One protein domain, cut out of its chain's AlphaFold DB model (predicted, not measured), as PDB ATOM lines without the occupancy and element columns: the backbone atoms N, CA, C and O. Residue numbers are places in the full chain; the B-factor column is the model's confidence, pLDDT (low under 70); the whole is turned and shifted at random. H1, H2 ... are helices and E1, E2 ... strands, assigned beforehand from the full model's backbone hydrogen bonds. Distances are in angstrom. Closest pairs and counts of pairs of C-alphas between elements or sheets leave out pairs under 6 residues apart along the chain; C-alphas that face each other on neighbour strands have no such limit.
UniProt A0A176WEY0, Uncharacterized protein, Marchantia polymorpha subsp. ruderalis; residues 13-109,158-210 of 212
ATOM      1  N   MET A  13      11.512 105.775   5.397       95.19
ATOM      2  CA  MET A  13      12.588 105.893   6.381       95.19
ATOM      3  C   MET A  13      13.858 106.348   5.662       95.19
ATOM      4  O   MET A  13      14.355 105.648   4.780       95.19
ATOM      5  N   ARG A  14      14.381 107.505   6.060       97.25
ATOM      6  CA  ARG A  14      15.651 108.057   5.590       97.25
ATOM      7  C   ARG A  14      16.791 107.376   6.360       97.25
ATOM      8  O   ARG A  14      16.893 107.515   7.580       97.25
ATOM      9  N   MET A  15      17.585 106.570   5.668       96.75
ATOM     10  CA  MET A  15      18.738 105.837   6.193       96.75
ATOM     11  C   MET A  15      19.985 106.709   6.039       96.75
ATOM     12  O   MET A  15      20.331 107.091   4.927       96.75
ATOM     13  N   LEU A  16      20.673 107.012   7.138       97.62
ATOM     14  CA  LEU A  16      21.964 107.698   7.111       97.62
ATOM     15  C   LEU A  16      23.018 106.784   7.735       97.62
ATOM     16  O   LEU A  16      22.992 106.544   8.944       97.62
ATOM     17  N   ARG A  17      23.936 106.281   6.907       96.38
ATOM     18  CA  ARG A  17      25.039 105.407   7.326       96.38
ATOM     19  C   ARG A  17      26.332 106.205   7.437       96.38
ATOM     20  O   ARG A  17      26.696 106.943   6.524       96.38
ATOM     21  N   LEU A  18      27.002 106.055   8.570       96.62
ATOM     22  CA  LEU A  18      28.209 106.770   8.962       96.62
ATOM     23  C   LEU A  18      29.263 105.763   9.446       96.62
ATOM     24  O   LEU A  18      28.928 104.679   9.926       96.62
ATOM     25  N   GLU A  19      30.535 106.131   9.330       95.12
ATOM     26  CA  GLU A  19      31.672 105.318   9.766       95.12
ATOM     27  C   GLU A  19      32.649 106.219  10.532       95.12
ATOM     28  O   GLU A  19      33.052 107.276  10.036       95.12
ATOM     29  N   GLY A  20      32.981 105.843  11.769       95.31
ATOM     30  CA  GLY A  20      33.882 106.583  12.654       95.31
ATOM     31  C   GLY A  20      33.428 108.004  13.016       95.31
ATOM     32  O   GLY A  20      34.237 108.779  13.538       95.31
ATOM     33  N   PHE A  21      32.177 108.387  12.734       97.25
ATOM     34  CA  PHE A  21      31.751 109.786  12.799       97.25
ATOM     35  C   PHE A  21      31.745 110.290  14.255       97.25
ATOM     36  O   PHE A  21      31.280 109.566  15.139       97.25
ATOM     37  N   PRO A  22      32.236 111.512  14.554       97.62
ATOM     38  CA  PRO A  22      32.365 111.964  15.936       97.62
ATOM     39  C   PRO A  22      31.009 112.036  16.649       97.62
ATOM     40  O   PRO A  22      30.144 112.834  16.287       97.62
ATOM     41  N   ILE A  23      30.840 111.262  17.724       97.69
ATOM     42  CA  ILE A  23      29.559 111.106  18.434       97.69
ATOM     43  C   ILE A  23      28.950 112.431  18.921       97.69
ATOM     44  O   ILE A  23      27.732 112.578  18.959       97.69
ATOM     45  N   PHE A  24      29.761 113.448  19.228       97.50
ATOM     46  CA  PHE A  24      29.238 114.785  19.532       97.50
ATOM     47  C   PHE A  24      28.518 115.423  18.329       97.50
ATOM     48  O   PHE A  24      27.447 116.004  18.493       97.50
ATOM     49  N   GLN A  25      29.070 115.283  17.120       96.62
ATOM     50  CA  GLN A  25      28.448 115.770  15.886       96.62
ATOM     51  C   GLN A  25      27.208 114.942  15.533       96.62
ATOM     52  O   GLN A  25      26.186 115.521  15.166       96.62
ATOM     53  N   GLN A  26      27.257 113.618  15.725       97.50
ATOM     54  CA  GLN A  26      26.094 112.742  15.555       97.50
ATOM     55  C   GLN A  26      24.940 113.160  16.474       97.50
ATOM     56  O   GLN A  26      23.832 113.375  15.996       97.50
ATOM     57  N   LEU A  27      25.189 113.357  17.772       97.62
ATOM     58  CA  LEU A  27      24.155 113.760  18.732       97.62
ATOM     59  C   LEU A  27      23.557 115.143  18.414       97.62
ATOM     60  O   LEU A  27      22.359 115.347  18.604       97.62
ATOM     61  N   LEU A  28      24.360 116.084  17.899       96.19
ATOM     62  CA  LEU A  28      23.870 117.381  17.406       96.19
ATOM     63  C   LEU A  28      23.013 117.247  16.136       96.19
ATOM     64  O   LEU A  28      22.078 118.029  15.943       96.19
ATOM     65  N   LEU A  29      23.333 116.295  15.257       95.88
ATOM     66  CA  LEU A  29      22.529 115.985  14.077       95.88
ATOM     67  C   LEU A  29      21.208 115.325  14.487       95.88
ATOM     68  O   LEU A  29      20.151 115.841  14.141       95.88
ATOM     69  N   GLU A  30      21.253 114.263  15.290       96.62
ATOM     70  CA  GLU A  30      20.078 113.564  15.824       96.62
ATOM     71  C   GLU A  30      19.127 114.507  16.569       96.62
ATOM     72  O   GLU A  30      17.916 114.464  16.346       96.62
ATOM     73  N   GLU A  31      19.655 115.401  17.415       96.44
ATOM     74  CA  GLU A  31      18.843 116.404  18.107       96.44
ATOM     75  C   GLU A  31      18.164 117.364  17.121       96.44
ATOM     76  O   GLU A  31      16.983 117.686  17.286       96.44
ATOM     77  N   ARG A  32      18.876 117.799  16.073       94.94
ATOM     78  CA  ARG A  32      18.315 118.665  15.033       94.94
ATOM     79  C   ARG A  32      17.224 117.953  14.241       94.94
ATOM     80  O   ARG A  32      16.154 118.534  14.065       94.94
ATOM     81  N   LEU A  33      17.464 116.716  13.807       94.81
ATOM     82  CA  LEU A  33      16.482 115.898  13.096       94.81
ATOM     83  C   LEU A  33      15.226 115.722  13.960       94.81
ATOM     84  O   LEU A  33      14.141 116.125  13.548       94.81
ATOM     85  N   LEU A  34      15.376 115.270  15.210       93.81
ATOM     86  CA  LEU A  34      14.266 115.074  16.149       93.81
ATOM     87  C   LEU A  34      13.448 116.351  16.422       93.81
ATOM     88  O   LEU A  34      12.247 116.265  16.681       93.81
ATOM     89  N   ARG A  35      14.081 117.531  16.417       93.06
ATOM     90  CA  ARG A  35      13.416 118.809  16.729       93.06
ATOM     91  C   ARG A  35      12.876 119.563  15.512       93.06
ATOM     92  O   ARG A  35      12.064 120.465  15.711       93.06
ATOM     93  N   THR A  36      13.345 119.268  14.296       92.88
ATOM     94  CA  THR A  36      13.090 120.107  13.100       92.88
ATOM     95  C   THR A  36      12.703 119.338  11.826       92.88
ATOM     96  O   THR A  36      12.410 119.963  10.802       92.88
ATOM     97  N   SER A  37      12.669 118.003  11.870       91.50
ATOM     98  CA  SER A  37      12.109 117.123  10.836       91.50
ATOM     99  C   SER A  37      10.772 116.526  11.310       91.50
ATOM    100  O   SER A  37      10.524 116.402  12.507       91.50
ATOM    101  N   ASN A  38       9.908 116.152  10.360       90.44
ATOM    102  CA  ASN A  38       8.754 115.270  10.596       90.44
ATOM    103  C   ASN A  38       8.932 113.900   9.909       90.44
ATOM    104  O   ASN A  38       8.017 113.074   9.928       90.44
ATOM    105  N   ASP A  39      10.085 113.683   9.278       93.69
ATOM    106  CA  ASP A  39      10.434 112.475   8.538       93.69
ATOM    107  C   ASP A  39      10.873 111.377   9.517       93.69
ATOM    108  O   ASP A  39      11.236 111.648  10.665       93.69
ATOM    109  N   ASN A  40      10.850 110.123   9.067       94.44
ATOM    110  CA  ASN A  40      11.403 109.022   9.851       94.44
ATOM    111  C   ASN A  40      12.867 108.821   9.448       94.44
ATOM    112  O   ASN A  40      13.164 108.788   8.255       94.44
ATOM    113  N   TRP A  41      13.753 108.669  10.429       96.62
ATOM    114  CA  TRP A  41      15.187 108.475  10.236       96.62
ATOM    115  C   TRP A  41      15.693 107.232  10.956       96.62
ATOM    116  O   TRP A  41      15.322 106.966  12.104       96.62
ATOM    117  N   CYS A  42      16.618 106.539  10.305       96.50
ATOM    118  CA  CYS A  42      17.509 105.574  10.923       96.50
ATOM    119  C   CYS A  42      18.941 106.066  10.701       96.50
ATOM    120  O   CYS A  42      19.430 106.072   9.572       96.50
ATOM    121  N   VAL A  43      19.592 106.524  11.769       97.56
ATOM    122  CA  VAL A  43      21.001 106.935  11.736       97.56
ATOM    123  C   VAL A  43      21.831 105.798  12.312       97.56
ATOM    124  O   VAL A  43      21.612 105.393  13.455       97.56
ATOM    125  N   ILE A  44      22.766 105.281  11.521       96.44
ATOM    126  CA  ILE A  44      23.700 104.221  11.907       96.44
ATOM    127  C   ILE A  44      25.112 104.790  11.820       96.44
ATOM    128  O   ILE A  44      25.457 105.408  10.818       96.44
ATOM    129  N   ASN A  45      25.927 104.579  12.851       96.88
ATOM    130  CA  ASN A  45      27.336 104.971  12.852       96.88
ATOM    131  C   ASN A  45      28.191 103.827  13.398       96.88
ATOM    132  O   ASN A  45      28.005 103.437  14.554       96.88
ATOM    133  N   ASP A  46      29.087 103.274  12.581       94.25
ATOM    134  CA  ASP A  46      30.020 102.233  13.021       94.25
ATOM    135  C   ASP A  46      31.289 102.868  13.605       94.25
ATOM    136  O   ASP A  46      32.146 103.376  12.881       94.25
ATOM    137  N   GLY A  47      31.381 102.870  14.937       93.06
ATOM    138  CA  GLY A  47      32.478 103.467  15.689       93.06
ATOM    139  C   GLY A  47      32.391 104.991  15.818       93.06
ATOM    140  O   GLY A  47      31.711 105.692  15.074       93.06
ATOM    141  N   THR A  48      33.133 105.538  16.779       96.06
ATOM    142  CA  THR A  48      33.384 106.982  16.894       96.06
ATOM    143  C   THR A  48      34.825 107.233  17.311       96.06
ATOM    144  O   THR A  48      35.368 106.514  18.146       96.06
ATOM    145  N   SER A  49      35.434 108.303  16.800       92.44
ATOM    146  CA  SER A  49      36.753 108.754  17.251       92.44
ATOM    147  C   SER A  49      36.774 110.275  17.480       92.44
ATOM    148  O   SER A  49      36.186 111.012  16.683       92.44
ATOM    149  N   PRO A  50      37.427 110.783  18.547       93.50
ATOM    150  CA  PRO A  50      38.053 110.036  19.645       93.50
ATOM    151  C   PRO A  50      37.020 109.402  20.605       93.50
ATOM    152  O   PRO A  50      35.843 109.777  20.568       93.50
ATOM    153  N   PRO A  51      37.449 108.485  21.497       92.81
ATOM    154  CA  PRO A  51      36.612 107.954  22.569       92.81
ATOM    155  C   PRO A  51      36.008 109.039  23.472       92.81
ATOM    156  O   PRO A  51      36.639 110.061  23.762       92.81
ATOM    157  N   ALA A  52      34.786 108.808  23.949       95.38
ATOM    158  CA  ALA A  52      34.032 109.764  24.756       95.38
ATOM    159  C   ALA A  52      33.124 109.089  25.796       95.38
ATOM    160  O   ALA A  52      32.744 107.925  25.690       95.38
ATOM    161  N   ILE A  53      32.722 109.860  26.804       96.12
ATOM    162  CA  ILE A  53      31.732 109.483  27.812       96.12
ATOM    163  C   ILE A  53      30.433 110.232  27.511       96.12
ATOM    164  O   ILE A  53      30.387 111.458  27.604       96.12
ATOM    165  N   VAL A  54      29.356 109.512  27.194       96.69
ATOM    166  CA  VAL A  54      28.051 110.105  26.866       96.69
ATOM    167  C   VAL A  54      27.079 109.934  28.034       96.69
ATOM    168  O   VAL A  54      26.510 108.864  28.269       96.69
ATOM    169  N   MET A  55      26.852 111.023  28.760       95.75
ATOM    170  CA  MET A  55      25.913 111.145  29.874       95.75
ATOM    171  C   MET A  55      24.510 111.530  29.396       95.75
ATOM    172  O   MET A  55      24.361 112.327  28.471       95.75
ATOM    173  N   GLY A  56      23.465 111.041  30.071       93.62
ATOM    174  CA  GLY A  56      22.104 111.562  29.886       93.62
ATOM    175  C   GLY A  56      21.969 113.015  30.371       93.62
ATOM    176  O   GLY A  56      22.683 113.429  31.286       93.62
ATOM    177  N   ILE A  57      21.024 113.774  29.805       92.94
ATOM    178  CA  ILE A  57      20.862 115.228  30.027       92.94
ATOM    179  C   ILE A  57      20.837 115.654  31.513       92.94
ATOM    180  O   ILE A  57      21.483 116.624  31.910       92.94
ATOM    181  N   SER A  58      20.137 114.895  32.364       91.19
ATOM    182  CA  SER A  58      20.014 115.152  33.811       91.19
ATOM    183  C   SER A  58      21.170 114.580  34.648       91.19
ATOM    184  O   SER A  58      21.119 114.618  35.878       91.19
ATOM    185  N   GLY A  59      22.190 114.011  34.002       88.56
ATOM    186  CA  GLY A  59      23.342 113.392  34.643       88.56
ATOM    187  C   GLY A  59      24.202 114.393  35.415       88.56
ATOM    188  O   GLY A  59      24.400 115.540  35.000       88.56
ATOM    189  N   LYS A  60      24.729 113.932  36.550       90.62
ATOM    190  CA  LYS A  60      25.616 114.683  37.441       90.62
ATOM    191  C   LYS A  60      27.003 114.020  37.463       90.62
ATOM    192  O   LYS A  60      27.059 112.856  37.876       90.62
ATOM    193  N   PRO A  61      28.079 114.674  36.978       91.44
ATOM    194  CA  PRO A  61      29.399 114.050  36.836       91.44
ATOM    195  C   PRO A  61      29.913 113.423  38.132       91.44
ATOM    196  O   PRO A  61      30.309 112.264  38.138       91.44
ATOM    197  N   GLU A  62      29.795 114.129  39.255       89.25
ATOM    198  CA  GLU A  62      30.257 113.696  40.574       89.25
ATOM    199  C   GLU A  62      29.588 112.399  41.062       89.25
ATOM    200  O   GLU A  62      30.218 111.576  41.739       89.25
ATOM    201  N   LYS A  63      28.327 112.174  40.667       87.44
ATOM    202  CA  LYS A  63      27.551 110.979  41.032       87.44
ATOM    203  C   LYS A  63      27.757 109.792  40.095       87.44
ATOM    204  O   LYS A  63      27.527 108.664  40.516       87.44
ATOM    205  N   LEU A  64      28.133 110.032  38.840       87.81
ATOM    206  CA  LEU A  64      28.122 109.009  37.786       87.81
ATOM    207  C   LEU A  64      29.521 108.617  37.300       87.81
ATOM    208  O   LEU A  64      29.696 107.485  36.854       87.81
ATOM    209  N   LEU A  65      30.504 109.513  37.424       90.00
ATOM    210  CA  LEU A  65      31.862 109.354  36.904       90.00
ATOM    211  C   LEU A  65      32.906 109.309  38.020       90.00
ATOM    212  O   LEU A  65      32.750 109.923  39.082       90.00
ATOM    213  N   ASP A  66      34.023 108.647  37.738       90.38
ATOM    214  CA  ASP A  66      35.297 108.893  38.411       90.38
ATOM    215  C   ASP A  66      35.967 110.133  37.788       90.38
ATOM    216  O   ASP A  66      36.738 110.042  36.834       90.38
ATOM    217  N   VAL A  67      35.587 111.318  38.280       89.38
ATOM    218  CA  VAL A  67      35.970 112.606  37.676       89.38
ATOM    219  C   VAL A  67      37.489 112.828  37.688       89.38
ATOM    220  O   VAL A  67      38.015 113.426  36.753       89.38
ATOM    221  N   GLU A  68      38.207 112.314  38.692       88.19
ATOM    222  CA  GLU A  68      39.668 112.439  38.760       88.19
ATOM    223  C   GLU A  68      40.351 111.671  37.625       88.19
ATOM    224  O   GLU A  68      41.212 112.231  36.945       88.19
ATOM    225  N   LYS A  69      39.930 110.424  37.357       89.62
ATOM    226  CA  LYS A  69      40.430 109.656  36.203       89.62
ATOM    227  C   LYS A  69      40.059 110.313  34.878       89.62
ATOM    228  O   LYS A  69      40.923 110.481  34.032       89.62
ATOM    229  N   VAL A  70      38.809 110.754  34.725       90.81
ATOM    230  CA  VAL A  70      38.330 111.417  33.497       90.81
ATOM    231  C   VAL A  70      39.160 112.657  33.149       90.81
ATOM    232  O   VAL A  70      39.538 112.829  31.994       90.81
ATOM    233  N   VAL A  71      39.485 113.498  34.138       88.75
ATOM    234  CA  VAL A  71      40.320 114.696  33.935       88.75
ATOM    235  C   VAL A  71      41.791 114.340  33.701       88.75
ATOM    236  O   VAL A  71      42.462 115.011  32.917       88.75
ATOM    237  N   LYS A  72      42.306 113.302  34.368       89.06
ATOM    238  CA  LYS A  72      43.688 112.826  34.207       89.06
ATOM    239  C   LYS A  72      43.938 112.223  32.821       89.06
ATOM    240  O   LYS A  72      44.982 112.488  32.232       89.06
ATOM    241  N   ASP A  73      42.990 111.432  32.332       88.38
ATOM    242  CA  ASP A  73      43.084 110.677  31.081       88.38
ATOM    243  C   ASP A  73      42.507 111.473  29.876       88.38
ATOM    244  O   ASP A  73      42.427 110.954  28.769       88.38
ATOM    245  N   ASP A  74      42.127 112.743  30.100       88.50
ATOM    246  CA  ASP A  74      41.598 113.727  29.133       88.50
ATOM    247  C   ASP A  74      40.400 113.246  28.288       88.50
ATOM    248  O   ASP A  74      40.268 113.554  27.103       88.50
ATOM    249  N   LEU A  75      39.502 112.477  28.911       90.00
ATOM    250  CA  LEU A  75      38.337 111.911  28.236       90.00
ATOM    251  C   LEU A  75      37.242 112.965  28.023       90.00
ATOM    252  O   LEU A  75      36.780 113.615  28.964       90.00
ATOM    253  N   CYS A  76      36.762 113.081  26.783       94.81
ATOM    254  CA  CYS A  76      35.648 113.960  26.433       94.81
ATOM    255  C   CYS A  76      34.359 113.514  27.144       94.81
ATOM    256  O   CYS A  76      33.963 112.353  27.034       94.81
ATOM    257  N   VAL A  77      33.669 114.429  27.835       96.94
ATOM    258  CA  VAL A  77      32.377 114.152  28.488       96.94
ATOM    259  C   VAL A  77      31.270 114.955  27.818       96.94
ATOM    260  O   VAL A  77      31.265 116.182  27.853       96.94
ATOM    261  N   ILE A  78      30.296 114.255  27.245       97.50
ATOM    262  CA  ILE A  78      29.168 114.824  26.507       97.50
ATOM    263  C   ILE A  78      27.888 114.596  27.308       97.50
ATOM    264  O   ILE A  78      27.576 113.466  27.677       97.50
ATOM    265  N   LYS A  79      27.088 115.641  27.522       96.69
ATOM    266  CA  LYS A  79      25.671 115.492  27.869       96.69
ATOM    267  C   LYS A  79      24.858 115.450  26.583       96.69
ATOM    268  O   LYS A  79      24.828 116.437  25.854       96.69
ATOM    269  N   ARG A  80      24.190 114.327  26.310       96.50
ATOM    270  CA  ARG A  80      23.245 114.207  25.185       96.50
ATOM    271  C   ARG A  80      21.889 114.820  25.532       96.50
ATOM    272  O   ARG A  80      21.516 114.875  26.702       96.50
ATOM    273  N   PHE A  81      21.121 115.190  24.512       95.31
ATOM    274  CA  PHE A  81      19.760 115.725  24.638       95.31
ATOM    275  C   PHE A  81      18.739 114.789  25.308       95.31
ATOM    276  O   PHE A  81      17.737 115.254  25.853       95.31
ATOM    277  N   SER A  82      18.965 113.475  25.267       91.75
ATOM    278  CA  SER A  82      18.050 112.465  25.805       91.75
ATOM    279  C   SER A  82      18.369 112.052  27.251       91.75
ATOM    280  O   SER A  82      19.472 112.232  27.777       91.75
ATOM    281  N   GLY A  83      17.366 111.489  27.930       86.00
ATOM    282  CA  GLY A  83      17.515 110.914  29.270       86.00
ATOM    283  C   GLY A  83      18.184 109.532  29.271       86.00
ATOM    284  O   GLY A  83      18.575 109.001  28.232       86.00
ATOM    285  N   GLY A  84      18.296 108.924  30.453       83.94
ATOM    286  CA  GLY A  84      18.842 107.573  30.641       83.94
ATOM    287  C   GLY A  84      20.244 107.550  31.259       83.94
ATOM    288  O   GLY A  84      20.677 108.521  31.874       83.94
ATOM    289  N   GLY A  85      20.931 106.413  31.119       85.12
ATOM    290  CA  GLY A  85      22.239 106.157  31.732       85.12
ATOM    291  C   GLY A  85      23.411 106.908  31.092       85.12
ATOM    292  O   GLY A  85      23.239 107.695  30.157       85.12
ATOM    293  N   THR A  86      24.608 106.630  31.606       90.31
ATOM    294  CA  THR A  86      25.892 107.066  31.034       90.31
ATOM    295  C   THR A  86      26.584 105.867  30.399       90.31
ATOM    296  O   THR A  86      26.507 104.774  30.954       90.31
ATOM    297  N   VAL A  87      27.240 106.076  29.260       90.25
ATOM    298  CA  VAL A  87      28.021 105.063  28.535       90.25
ATOM    299  C   VAL A  87      29.405 105.612  28.181       90.25
ATOM    300  O   VAL A  87      29.574 106.828  28.088       90.25
ATOM    301  N   VAL A  88      30.376 104.722  27.991       91.06
ATOM    302  CA  VAL A  88      31.664 105.023  27.345       91.06
ATOM    303  C   VAL A  88      31.577 104.489  25.921       91.06
ATOM    304  O   VAL A  88      31.010 103.414  25.730       91.06
ATOM    305  N   VAL A  89      32.068 105.251  24.947       92.56
ATOM    306  CA  VAL A  89      31.963 104.939  23.519       92.56
ATOM    307  C   VAL A  89      33.251 105.275  22.774       92.56
ATOM    308  O   VAL A  89      33.981 106.179  23.178       92.56
ATOM    309  N   ASP A  90      33.521 104.540  21.703       93.06
ATOM    310  CA  ASP A  90      34.803 104.484  20.992       93.06
ATOM    311  C   ASP A  90      34.632 103.842  19.595       93.06
ATOM    312  O   ASP A  90      33.508 103.646  19.120       93.06
ATOM    313  N   GLU A  91      35.733 103.510  18.920       91.88
ATOM    314  CA  GLU A  91      35.755 102.847  17.612       91.88
ATOM    315  C   GLU A  91      35.096 101.453  17.584       91.88
ATOM    316  O   GLU A  91      34.766 100.960  16.505       91.88
ATOM    317  N   ASP A  92      34.841 100.824  18.739       87.06
ATOM    318  CA  ASP A  92      34.108  99.553  18.820       87.06
ATOM    319  C   ASP A  92      32.610  99.712  19.098       87.06
ATOM    320  O   ASP A  92      31.887  98.723  19.243       87.06
ATOM    321  N   THR A  93      32.126 100.950  19.175       89.25
ATOM    322  CA  THR A  93      30.724 101.240  19.465       89.25
ATOM    323  C   THR A  93      29.920 101.417  18.183       89.25
ATOM    324  O   THR A  93      30.060 102.421  17.493       89.25
ATOM    325  N   LEU A  94      29.012 100.484  17.902       90.25
ATOM    326  CA  LEU A  94      27.996 100.664  16.867       90.25
ATOM    327  C   LEU A  94      26.791 101.429  17.435       90.25
ATOM    328  O   LEU A  94      26.164 100.995  18.404       90.25
ATOM    329  N   PHE A  95      26.445 102.550  16.809       94.19
ATOM    330  CA  PHE A  95      25.281 103.360  17.158       94.19
ATOM    331  C   PHE A  95      24.138 103.112  16.179       94.19
ATOM    332  O   PHE A  95      24.357 103.076  14.969       94.19
ATOM    333  N   VAL A  96      22.913 103.012  16.699       93.69
ATOM    334  CA  VAL A  96      21.679 102.952  15.903       93.69
ATOM    335  C   VAL A  96      20.625 103.832  16.568       93.69
ATOM    336  O   VAL A  96      20.216 103.573  17.702       93.69
ATOM    337  N   SER A  97      20.167 104.850  15.847       94.12
ATOM    338  CA  SER A  97      19.181 105.826  16.311       94.12
ATOM    339  C   SER A  97      17.963 105.832  15.395       94.12
ATOM    340  O   SER A  97      18.052 106.204  14.228       94.12
ATOM    341  N   LEU A  98      16.808 105.446  15.946       92.00
ATOM    342  CA  LEU A  98      15.517 105.466  15.256       92.00
ATOM    343  C   LEU A  98      14.706 106.689  15.695       92.00
ATOM    344  O   LEU A  98      14.277 106.786  16.848       92.00
ATOM    345  N   ILE A  99      14.462 107.608  14.763       92.19
ATOM    346  CA  ILE A  99      13.588 108.772  14.939       92.19
ATOM    347  C   ILE A  99      12.349 108.502  14.090       92.19
ATOM    348  O   ILE A  99      12.434 108.430  12.872       92.19
ATOM    349  N   CYS A 100      11.191 108.294  14.710       87.81
ATOM    350  CA  CYS A 100       9.968 107.904  14.003       87.81
ATOM    351  C   CYS A 100       8.799 108.801  14.400       87.81
ATOM    352  O   CYS A 100       8.577 109.059  15.586       87.81
ATOM    353  N   SER A 101       7.989 109.203  13.421       83.19
ATOM    354  CA  SER A 101       6.681 109.784  13.711       83.19
ATOM    355  C   SER A 101       5.785 108.731  14.376       83.19
ATOM    356  O   SER A 101       5.779 107.557  14.001       83.19
ATOM    357  N   ARG A 102       4.985 109.138  15.368       75.38
ATOM    358  CA  ARG A 102       4.111 108.216  16.122       75.38
ATOM    359  C   ARG A 102       3.090 107.482  15.235       75.38
ATOM    360  O   ARG A 102       2.599 106.428  15.619       75.38
ATOM    361  N   SER A 103       2.759 108.049  14.079       77.62
ATOM    362  CA  SER A 103       1.834 107.488  13.090       77.62
ATOM    363  C   SER A 103       2.493 106.563  12.061       77.62
ATOM    364  O   SER A 103       1.763 105.926  11.309       77.62
ATOM    365  N   ALA A 104       3.828 106.486  11.994       77.44
ATOM    366  CA  ALA A 104       4.517 105.675  10.988       77.44
ATOM    367  C   ALA A 104       4.330 104.165  11.194       77.44
ATOM    368  O   ALA A 104       4.185 103.426  10.225       77.44
ATOM    369  N   VAL A 105       4.294 103.707  12.448       73.25
ATOM    370  CA  VAL A 105       4.040 102.301  12.786       73.25
ATOM    371  C   VAL A 105       2.794 102.235  13.672       73.25
ATOM    372  O   VAL A 105       2.877 102.570  14.858       73.25
ATOM    373  N   PRO A 106       1.630 101.841  13.119       69.50
ATOM    374  CA  PRO A 106       0.424 101.604  13.904       69.50
ATOM    375  C   PRO A 106       0.688 100.637  15.063       69.50
ATOM    376  O   PRO A 106       1.480  99.706  14.941       69.50
ATOM    377  N   ASP A 107       0.029 100.883  16.194       68.94
ATOM    378  CA  ASP A 107       0.061 100.043  17.401       68.94
ATOM    379  C   ASP A 107       1.445  99.816  18.057       68.94
ATOM    380  O   ASP A 107       1.558  99.043  19.014       68.94
ATOM    381  N   LEU A 108       2.490 100.545  17.638       65.00
ATOM    382  CA  LEU A 108       3.823 100.456  18.236       65.00
ATOM    383  C   LEU A 108       3.822 100.915  19.704       65.00
ATOM    384  O   LEU A 108       3.745 102.107  20.026       65.00
ATOM    385  N   GLN A 109       3.972  99.957  20.618       57.50
ATOM    386  CA  GLN A 109       4.140 100.231  22.042       57.50
ATOM    387  C   GLN A 109       5.566 100.716  22.339       57.50
ATOM    388  O   GLN A 109       6.485  99.923  22.529       57.50
ATOM    389  N   ARG A 158      29.656  93.331  12.216       83.19
ATOM    390  CA  ARG A 158      28.916  94.600  12.371       83.19
ATOM    391  C   ARG A 158      28.042  94.882  11.148       83.19
ATOM    392  O   ARG A 158      26.861  95.160  11.308       83.19
ATOM    393  N   GLU A 159      28.605  94.696   9.954       85.00
ATOM    394  CA  GLU A 159      27.917  94.761   8.658       85.00
ATOM    395  C   GLU A 159      26.652  93.886   8.644       85.00
ATOM    396  O   GLU A 159      25.557  94.399   8.440       85.00
ATOM    397  N   TYR A 160      26.759  92.604   9.013       83.06
ATOM    398  CA  TYR A 160      25.609  91.694   9.057       83.06
ATOM    399  C   TYR A 160      24.513  92.160  10.029       83.06
ATOM    400  O   TYR A 160      23.325  92.050   9.728       83.06
ATOM    401  N   PHE A 161      24.883  92.686  11.200       84.94
ATOM    402  CA  PHE A 161      23.915  93.241  12.150       84.94
ATOM    403  C   PHE A 161      23.227  94.502  11.599       84.94
ATOM    404  O   PHE A 161      22.013  94.655  11.741       84.94
ATOM    405  N   VAL A 162      23.982  95.384  10.941       86.19
ATOM    406  CA  VAL A 162      23.473  96.599  10.288       86.19
ATOM    407  C   VAL A 162      22.508  96.258   9.147       86.19
ATOM    408  O   VAL A 162      21.435  96.860   9.056       86.19
ATOM    409  N   ASP A 163      22.822  95.250   8.337       85.38
ATOM    410  CA  ASP A 163      21.940  94.773   7.269       85.38
ATOM    411  C   ASP A 163      20.691  94.081   7.828       85.38
ATOM    412  O   ASP A 163      19.583  94.368   7.382       85.38
ATOM    413  N   THR A 164      20.828  93.288   8.898       84.50
ATOM    414  CA  THR A 164      19.684  92.697   9.622       84.50
ATOM    415  C   THR A 164      18.720  93.778  10.141       84.50
ATOM    416  O   THR A 164      17.502  93.584  10.149       84.50
ATOM    417  N   ILE A 165      19.232  94.943  10.561       85.62
ATOM    418  CA  ILE A 165      18.396  96.092  10.944       85.62
ATOM    419  C   ILE A 165      17.681  96.684   9.729       85.62
ATOM    420  O   ILE A 165      16.486  96.965   9.825       85.62
ATOM    421  N   ALA A 166      18.370  96.858   8.599       87.06
ATOM    422  CA  ALA A 166      17.754  97.361   7.373       87.06
ATOM    423  C   ALA A 166      16.623  96.429   6.893       87.06
ATOM    424  O   ALA A 166      15.489  96.884   6.748       87.06
ATOM    425  N   GLU A 167      16.880  95.120   6.782       85.12
ATOM    426  CA  GLU A 167      15.868  94.096   6.476       85.12
ATOM    427  C   GLU A 167      14.688  94.141   7.468       85.12
ATOM    428  O   GLU A 167      13.516  94.081   7.085       85.12
ATOM    429  N   GLY A 168      14.970  94.306   8.765       85.75
ATOM    430  CA  GLY A 168      13.948  94.476   9.798       85.75
ATOM    431  C   GLY A 168      13.056  95.702   9.564       85.75
ATOM    432  O   GLY A 168      11.831  95.605   9.671       85.75
ATOM    433  N   LEU A 169      13.647  96.843   9.201       87.25
ATOM    434  CA  LEU A 169      12.927  98.089   8.923       87.25
ATOM    435  C   LEU A 169      12.123  98.033   7.616       87.25
ATOM    436  O   LEU A 169      11.017  98.580   7.576       87.25
ATOM    437  N   GLU A 170      12.606  97.342   6.580       88.06
ATOM    438  CA  GLU A 170      11.885  97.181   5.307       88.06
ATOM    439  C   GLU A 170      10.486  96.576   5.485       88.06
ATOM    440  O   GLU A 170       9.560  96.935   4.759       88.06
ATOM    441  N   HIS A 171      10.263  95.721   6.485       85.00
ATOM    442  CA  HIS A 171       8.930  95.174   6.768       85.00
ATOM    443  C   HIS A 171       7.870  96.261   7.037       85.00
ATOM    444  O   HIS A 171       6.693  96.065   6.728       85.00
ATOM    445  N   HIS A 172       8.279  97.419   7.563       85.38
ATOM    446  CA  HIS A 172       7.388  98.516   7.948       85.38
ATOM    447  C   HIS A 172       7.567  99.790   7.110       85.38
ATOM    448  O   HIS A 172       6.612 100.555   6.971       85.38
ATOM    449  N   PHE A 173       8.742 100.003   6.516       90.31
ATOM    450  CA  PHE A 173       9.114 101.239   5.832       90.31
ATOM    451  C   PHE A 173       9.537 101.008   4.374       90.31
ATOM    452  O   PHE A 173       9.844  99.896   3.952       90.31
ATOM    453  N   ILE A 174       9.556 102.085   3.591       94.19
ATOM    454  CA  ILE A 174      10.336 102.172   2.351       94.19
ATOM    455  C   ILE A 174      11.651 102.853   2.723       94.19
ATOM    456  O   ILE A 174      11.623 103.999   3.171       94.19
ATOM    457  N   LEU A 175      12.783 102.166   2.579       94.56
ATOM    458  CA  LEU A 175      14.087 102.756   2.883       94.56
ATOM    459  C   LEU A 175      14.554 103.662   1.735       94.56
ATOM    460  O   LEU A 175      14.380 103.326   0.563       94.56
ATOM    461  N   GLY A 176      15.158 104.797   2.078       95.31
ATOM    462  CA  GLY A 176      15.916 105.647   1.160       95.31
ATOM    463  C   GLY A 176      17.247 106.018   1.801       95.31
ATOM    464  O   GLY A 176      17.251 106.508   2.923       95.31
ATOM    465  N   GLU A 177      18.363 105.739   1.129       96.25
ATOM    466  CA  GLU A 177      19.709 106.068   1.622       96.25
ATOM    467  C   GLU A 177      20.038 107.549   1.365       96.25
ATOM    468  O   GLU A 177      19.747 108.085   0.295       96.25
ATOM    469  N   GLU A 178      20.660 108.198   2.347       97.19
ATOM    470  CA  GLU A 178      20.946 109.635   2.382       97.19
ATOM    471  C   GLU A 178      22.452 109.916   2.456       97.19
ATOM    472  O   GLU A 178      23.212 109.174   3.082       97.19
ATOM    473  N   ASN A 179      22.892 111.043   1.889       96.56
ATOM    474  CA  ASN A 179      24.264 111.522   2.056       96.56
ATOM    475  C   ASN A 179      24.371 112.514   3.223       96.56
ATOM    476  O   ASN A 179      23.569 113.439   3.331       96.56
ATOM    477  N   LEU A 180      25.412 112.387   4.053       96.25
ATOM    478  CA  LEU A 180      25.639 113.294   5.183       96.25
ATOM    479  C   LEU A 180      25.682 114.775   4.772       96.25
ATOM    480  O   LEU A 180      25.139 115.602   5.499       96.25
ATOM    481  N   ASN A 181      26.306 115.121   3.641       95.50
ATOM    482  CA  ASN A 181      26.426 116.521   3.219       95.50
ATOM    483  C   ASN A 181      25.058 117.098   2.839       95.50
ATOM    484  O   ASN A 181      24.688 118.151   3.347       95.50
ATOM    485  N   ASP A 182      24.279 116.361   2.042       96.00
ATOM    486  CA  ASP A 182      22.932 116.769   1.626       96.00
ATOM    487  C   ASP A 182      22.014 116.970   2.848       96.00
ATOM    488  O   ASP A 182      21.277 117.953   2.925       96.00
ATOM    489  N   VAL A 183      22.109 116.088   3.854       94.81
ATOM    490  CA  VAL A 183      21.371 116.217   5.123       94.81
ATOM    491  C   VAL A 183      21.869 117.404   5.955       94.81
ATOM    492  O   VAL A 183      21.065 118.126   6.545       94.81
ATOM    493  N   VAL A 184      23.180 117.645   6.032       93.06
ATOM    494  CA  VAL A 184      23.721 118.811   6.749       93.06
ATOM    495  C   VAL A 184      23.241 120.111   6.103       93.06
ATOM    496  O   VAL A 184      22.789 120.995   6.830       93.06
ATOM    497  N   ASP A 185      23.250 120.199   4.772       93.06
ATOM    498  CA  ASP A 185      22.800 121.372   4.022       93.06
ATOM    499  C   ASP A 185      21.275 121.585   4.137       93.06
ATOM    500  O   ASP A 185      20.834 122.694   4.444       93.06
ATOM    501  N   GLU A 186      20.450 120.533   4.006       93.44
ATOM    502  CA  GLU A 186      18.976 120.606   4.137       93.44
ATOM    503  C   GLU A 186      18.517 121.116   5.523       93.44
ATOM    504  O   GLU A 186      17.445 121.722   5.681       93.44
ATOM    505  N   PHE A 187      19.326 120.857   6.552       89.38
ATOM    506  CA  PHE A 187      19.023 121.196   7.938       89.38
ATOM    507  C   PHE A 187      19.858 122.367   8.490       89.38
ATOM    508  O   PHE A 187      19.577 122.821   9.604       89.38
ATOM    509  N   ALA A 188      20.817 122.917   7.735       84.56
ATOM    510  CA  ALA A 188      21.731 123.972   8.191       84.56
ATOM    511  C   ALA A 188      21.002 125.222   8.720       84.56
ATOM    512  O   ALA A 188      21.329 125.730   9.796       84.56
ATOM    513  N   GLU A 189      19.973 125.685   8.005       82.56
ATOM    514  CA  GLU A 189      19.199 126.882   8.365       82.56
ATOM    515  C   GLU A 189      18.154 126.628   9.473       82.56
ATOM    516  O   GLU A 189      17.585 127.571  10.035       82.56
ATOM    517  N   ARG A 190      17.892 125.363   9.844       85.19
ATOM    518  CA  ARG A 190      16.869 125.007  10.844       85.19
ATOM    519  C   ARG A 190      17.390 125.210  12.269       85.19
ATOM    520  O   ARG A 190      17.902 124.298  12.926       85.19
ATOM    521  N   SER A 191      17.235 126.439  12.757       81.06
ATOM    522  CA  SER A 191      17.561 126.798  14.142       81.06
ATOM    523  C   SER A 191      16.739 126.004  15.170       81.06
ATOM    524  O   SER A 191      15.533 125.806  15.025       81.06
ATOM    525  N   HIS A 192      17.404 125.567  16.238       88.88
ATOM    526  CA  HIS A 192      16.791 124.998  17.437       88.88
ATOM    527  C   HIS A 192      17.710 125.256  18.641       88.88
ATOM    528  O   HIS A 192      18.898 125.538  18.476       88.88
ATOM    529  N   ILE A 193      17.181 125.138  19.860       87.50
ATOM    530  CA  ILE A 193      18.001 125.182  21.078       87.50
ATOM    531  C   ILE A 193      18.570 123.780  21.317       87.50
ATOM    532  O   ILE A 193      17.831 122.876  21.713       87.50
ATOM    533  N   SER A 194      19.871 123.605  21.064       90.19
ATOM    534  CA  SER A 194      20.590 122.370  21.394       90.19
ATOM    535  C   SER A 194      20.667 122.192  22.908       90.19
ATOM    536  O   SER A 194      21.045 123.109  23.639       90.19
ATOM    537  N   SER A 195      20.325 120.997  23.378       93.69
ATOM    538  CA  SER A 195      20.587 120.532  24.741       93.69
ATOM    539  C   SER A 195      21.869 119.698  24.813       93.69
ATOM    540  O   SER A 195      22.420 119.522  25.899       93.69
ATOM    541  N   THR A 196      22.356 119.198  23.677       96.19
ATOM    542  CA  THR A 196      23.611 118.455  23.566       96.19
ATOM    543  C   THR A 196      24.809 119.386  23.739       96.19
ATOM    544  O   THR A 196      24.922 120.400  23.048       96.19
ATOM    545  N   ASN A 197      25.706 119.053  24.670       96.12
ATOM    546  CA  ASN A 197      26.877 119.865  25.015       96.12
ATOM    547  C   ASN A 197      28.051 119.011  25.523       96.12
ATOM    548  O   ASN A 197      27.844 117.940  26.092       96.12
ATOM    549  N   VAL A 198      29.276 119.507  25.335       96.44
ATOM    550  CA  VAL A 198      30.490 118.983  25.983       96.44
ATOM    551  C   VAL A 198      30.673 119.701  27.318       96.44
ATOM    552  O   VAL A 198      30.547 120.924  27.371       96.44
ATOM    553  N   LEU A 199      30.983 118.963  28.384       94.12
ATOM    554  CA  LEU A 199      31.334 119.544  29.679       94.12
ATOM    555  C   LEU A 199      32.779 120.042  29.657       94.12
ATOM    556  O   LEU A 199      33.691 119.317  29.259       94.12
ATOM    557  N   SER A 200      32.996 121.271  30.116       90.94
ATOM    558  CA  SER A 200      34.339 121.826  30.250       90.94
ATOM    559  C   SER A 200      35.100 121.184  31.416       90.94
ATOM    560  O   SER A 200      34.518 120.602  32.338       90.94
ATOM    561  N   ARG A 201      36.429 121.352  31.431       84.56
ATOM    562  CA  ARG A 201      37.250 120.983  32.596       84.56
ATOM    563  C   ARG A 201      36.813 121.722  33.868       84.56
ATOM    564  O   ARG A 201      36.900 121.139  34.945       84.56
ATOM    565  N   ASP A 202      36.292 122.945  33.749       84.75
ATOM    566  CA  ASP A 202      35.768 123.706  34.888       84.75
ATOM    567  C   ASP A 202      34.443 123.133  35.410       84.75
ATOM    568  O   ASP A 202      34.265 123.059  36.624       84.75
ATOM    569  N   ASP A 203      33.552 122.639  34.540       88.06
ATOM    570  CA  ASP A 203      32.321 121.941  34.953       88.06
ATOM    571  C   ASP A 203      32.644 120.654  35.729       88.06
ATOM    572  O   ASP A 203      32.062 120.368  36.783       88.06
ATOM    573  N   LEU A 204      33.617 119.881  35.235       87.19
ATOM    574  CA  LEU A 204      34.102 118.669  35.896       87.19
ATOM    575  C   LEU A 204      34.782 118.998  37.238       87.19
ATOM    576  O   LEU A 204      34.453 118.398  38.261       87.19
ATOM    577  N   ALA A 205      35.662 120.003  37.280       81.38
ATOM    578  CA  ALA A 205      36.344 120.423  38.504       81.38
ATOM    579  C   ALA A 205      35.395 121.050  39.544       81.38
ATOM    580  O   ALA A 205      35.575 120.851  40.748       81.38
ATOM    581  N   ALA A 206      34.365 121.783  39.114       81.31
ATOM    582  CA  ALA A 206      33.313 122.292  39.993       81.31
ATOM    583  C   ALA A 206      32.493 121.150  40.614       81.31
ATOM    584  O   ALA A 206      32.152 121.217  41.795       81.31
ATOM    585  N   SER A 207      32.253 120.071  39.861       79.31
ATOM    586  CA  SER A 207      31.527 118.891  40.346       79.31
ATOM    587  C   SER A 207      32.224 118.226  41.549       79.31
ATOM    588  O   SER A 207      31.548 117.766  42.469       79.31
ATOM    589  N   LEU A 208      33.563 118.243  41.612       72.00
ATOM    590  CA  LEU A 208      34.331 117.734  42.763       72.00
ATOM    591  C   LEU A 208      34.168 118.591  44.035       72.00
ATOM    592  O   LEU A 208      34.146 118.048  45.137       72.00
ATOM    593  N   LYS A 209      33.983 119.913  43.905       64.50
ATOM    594  CA  LYS A 209      33.826 120.845  45.045       64.50
ATOM    595  C   LYS A 209      32.497 120.690  45.794       64.50
ATOM    596  O   LYS A 209      32.314 121.295  46.842       64.50
ATOM    597  N   HIS A 210      31.559 119.904  45.264       57.91
ATOM    598  CA  HIS A 210      30.285 119.593  45.921       57.91
ATOM    599  C   HIS A 210      30.332 118.331  46.804       57.91
ATOM    600  O   HIS A 210      29.308 117.958  47.374       57.91
TER     601      HIS A 210
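This is residues 13 to 109 and 158 to 210 of the 212 residues of an uncharacterized protein of Marchantia polymorpha subsp. ruderalis (UniProt A0A176WEY0). Two lobes follow each other along the longest axis: a larger one, in which the four-stranded sheet E6, E2, E1, E7 is sandwiched between H1 on one face and H4 on the other, and a smaller one, in which the three-stranded sheet E4, E3, E5 is followed by the short helices H2, H3 and H6 at the far end. H1 reaches from the larger sheet to the smaller with its residues 23 to 27, H5 packs on H1 in the larger lobe, and residues 189 to 200 run back from H5 to the smaller lobe. The printed part has 150 residues, with six named helices and seven named strands in the order E1 H1 E2 E3 H2 H3 E4 E5 E6 H4 E7 H5 H6; both sheets are mixed, and the class is mixed, helices and strands. The whole is compact, with a radius of gyration of the C-alphas of 16.9 A, and only just elongated, spanning 52 by 34 by 33 A.

E1, residues 13 to 19, begins with C-alpha 13 at (12.588, 105.893, 6.381) and is 19.4 A long. H1, residues 23 to 36, is 19.5 A long, and E2, residues 40 to 46, is 20.1 A. E3 is residues 52 to 55, H2 residues 61 to 64, H3 residues 67 to 72, E4 residues 76 to 79 and E5 residues 87 to 89. E6, residues 94 to 99, is 16.6 A long. After the cut, H4, residues 158 to 170, begins with C-alpha 158 at (28.916, 94.600, 12.371) and is 18.6 A long. E7 is residues 174 to 177, H5 residues 180 to 188, and H6, residues 201 to 208, ends with C-alpha 208 at (34.331, 117.734, 42.763).

The twisted larger sheet has the order E6, E2, E1, E7. E1 and E2 are parallel, with N 16 and O 42 within hydrogen-bond range at 2.9 A; E1 and E7 are parallel, with N 15 and O 176 at 2.8 A. E6 and E2 are antiparallel, with N 43 and O 97 at 2.9 A. H1 and H4 are on opposite faces, three layers with the sheet between helices. H1 runs along the strands over E6 and E2, at a height over the sheet of 10.1 A; the C-alphas of Leu 34 and Ile 99 are its closest to E6, 6.5 A apart. H4 runs along the strands over E2, at a height of 9.2 A. H5 only just grazes this sheet with residues 180 to 183; it touches H1 at a steep tilt of 50 degrees, the same way, the closest C-alphas being those of Arg 32 and Phe 187, 7.6 A apart. H1 is also on the smaller sheet, over E3, at a height of 11.9 A. There E4 and E3 are parallel, with N 55 and O 78 at 2.8 A, and E3 and E5 antiparallel, with N 54 and O 87 at 2.8 A. E1, H1, E2 and E3, H2, H3, E4 are strand-helix-strand units, parallel neighbour strands joined through helices, each with a right-handed crossover. H3 only grazes the smaller sheet. H6 touches H2, where the C-alphas of Glu 62 and Ser 207 are closest at 5.4 A, and H3, where those of Val 67 and Leu 204 are closest at 6.6 A. In H1, H3, H4, H5 and H6 every O i to N i+4 pair is within hydrogen-bond range; H2 is too short for one.

The C-alphas of His 171 and Lys 209, the two farthest apart, are 52.4 A apart. Residues 110 to 157 are not printed, and C-alphas 109 and 158 are 27.2 A apart across the cut. Of the links printed whole, H5 to H6 is long, with 12 residues. Residues 106 to 109 and 209 to 210 have pLDDT under 70; the mean of the printed part is 89.9.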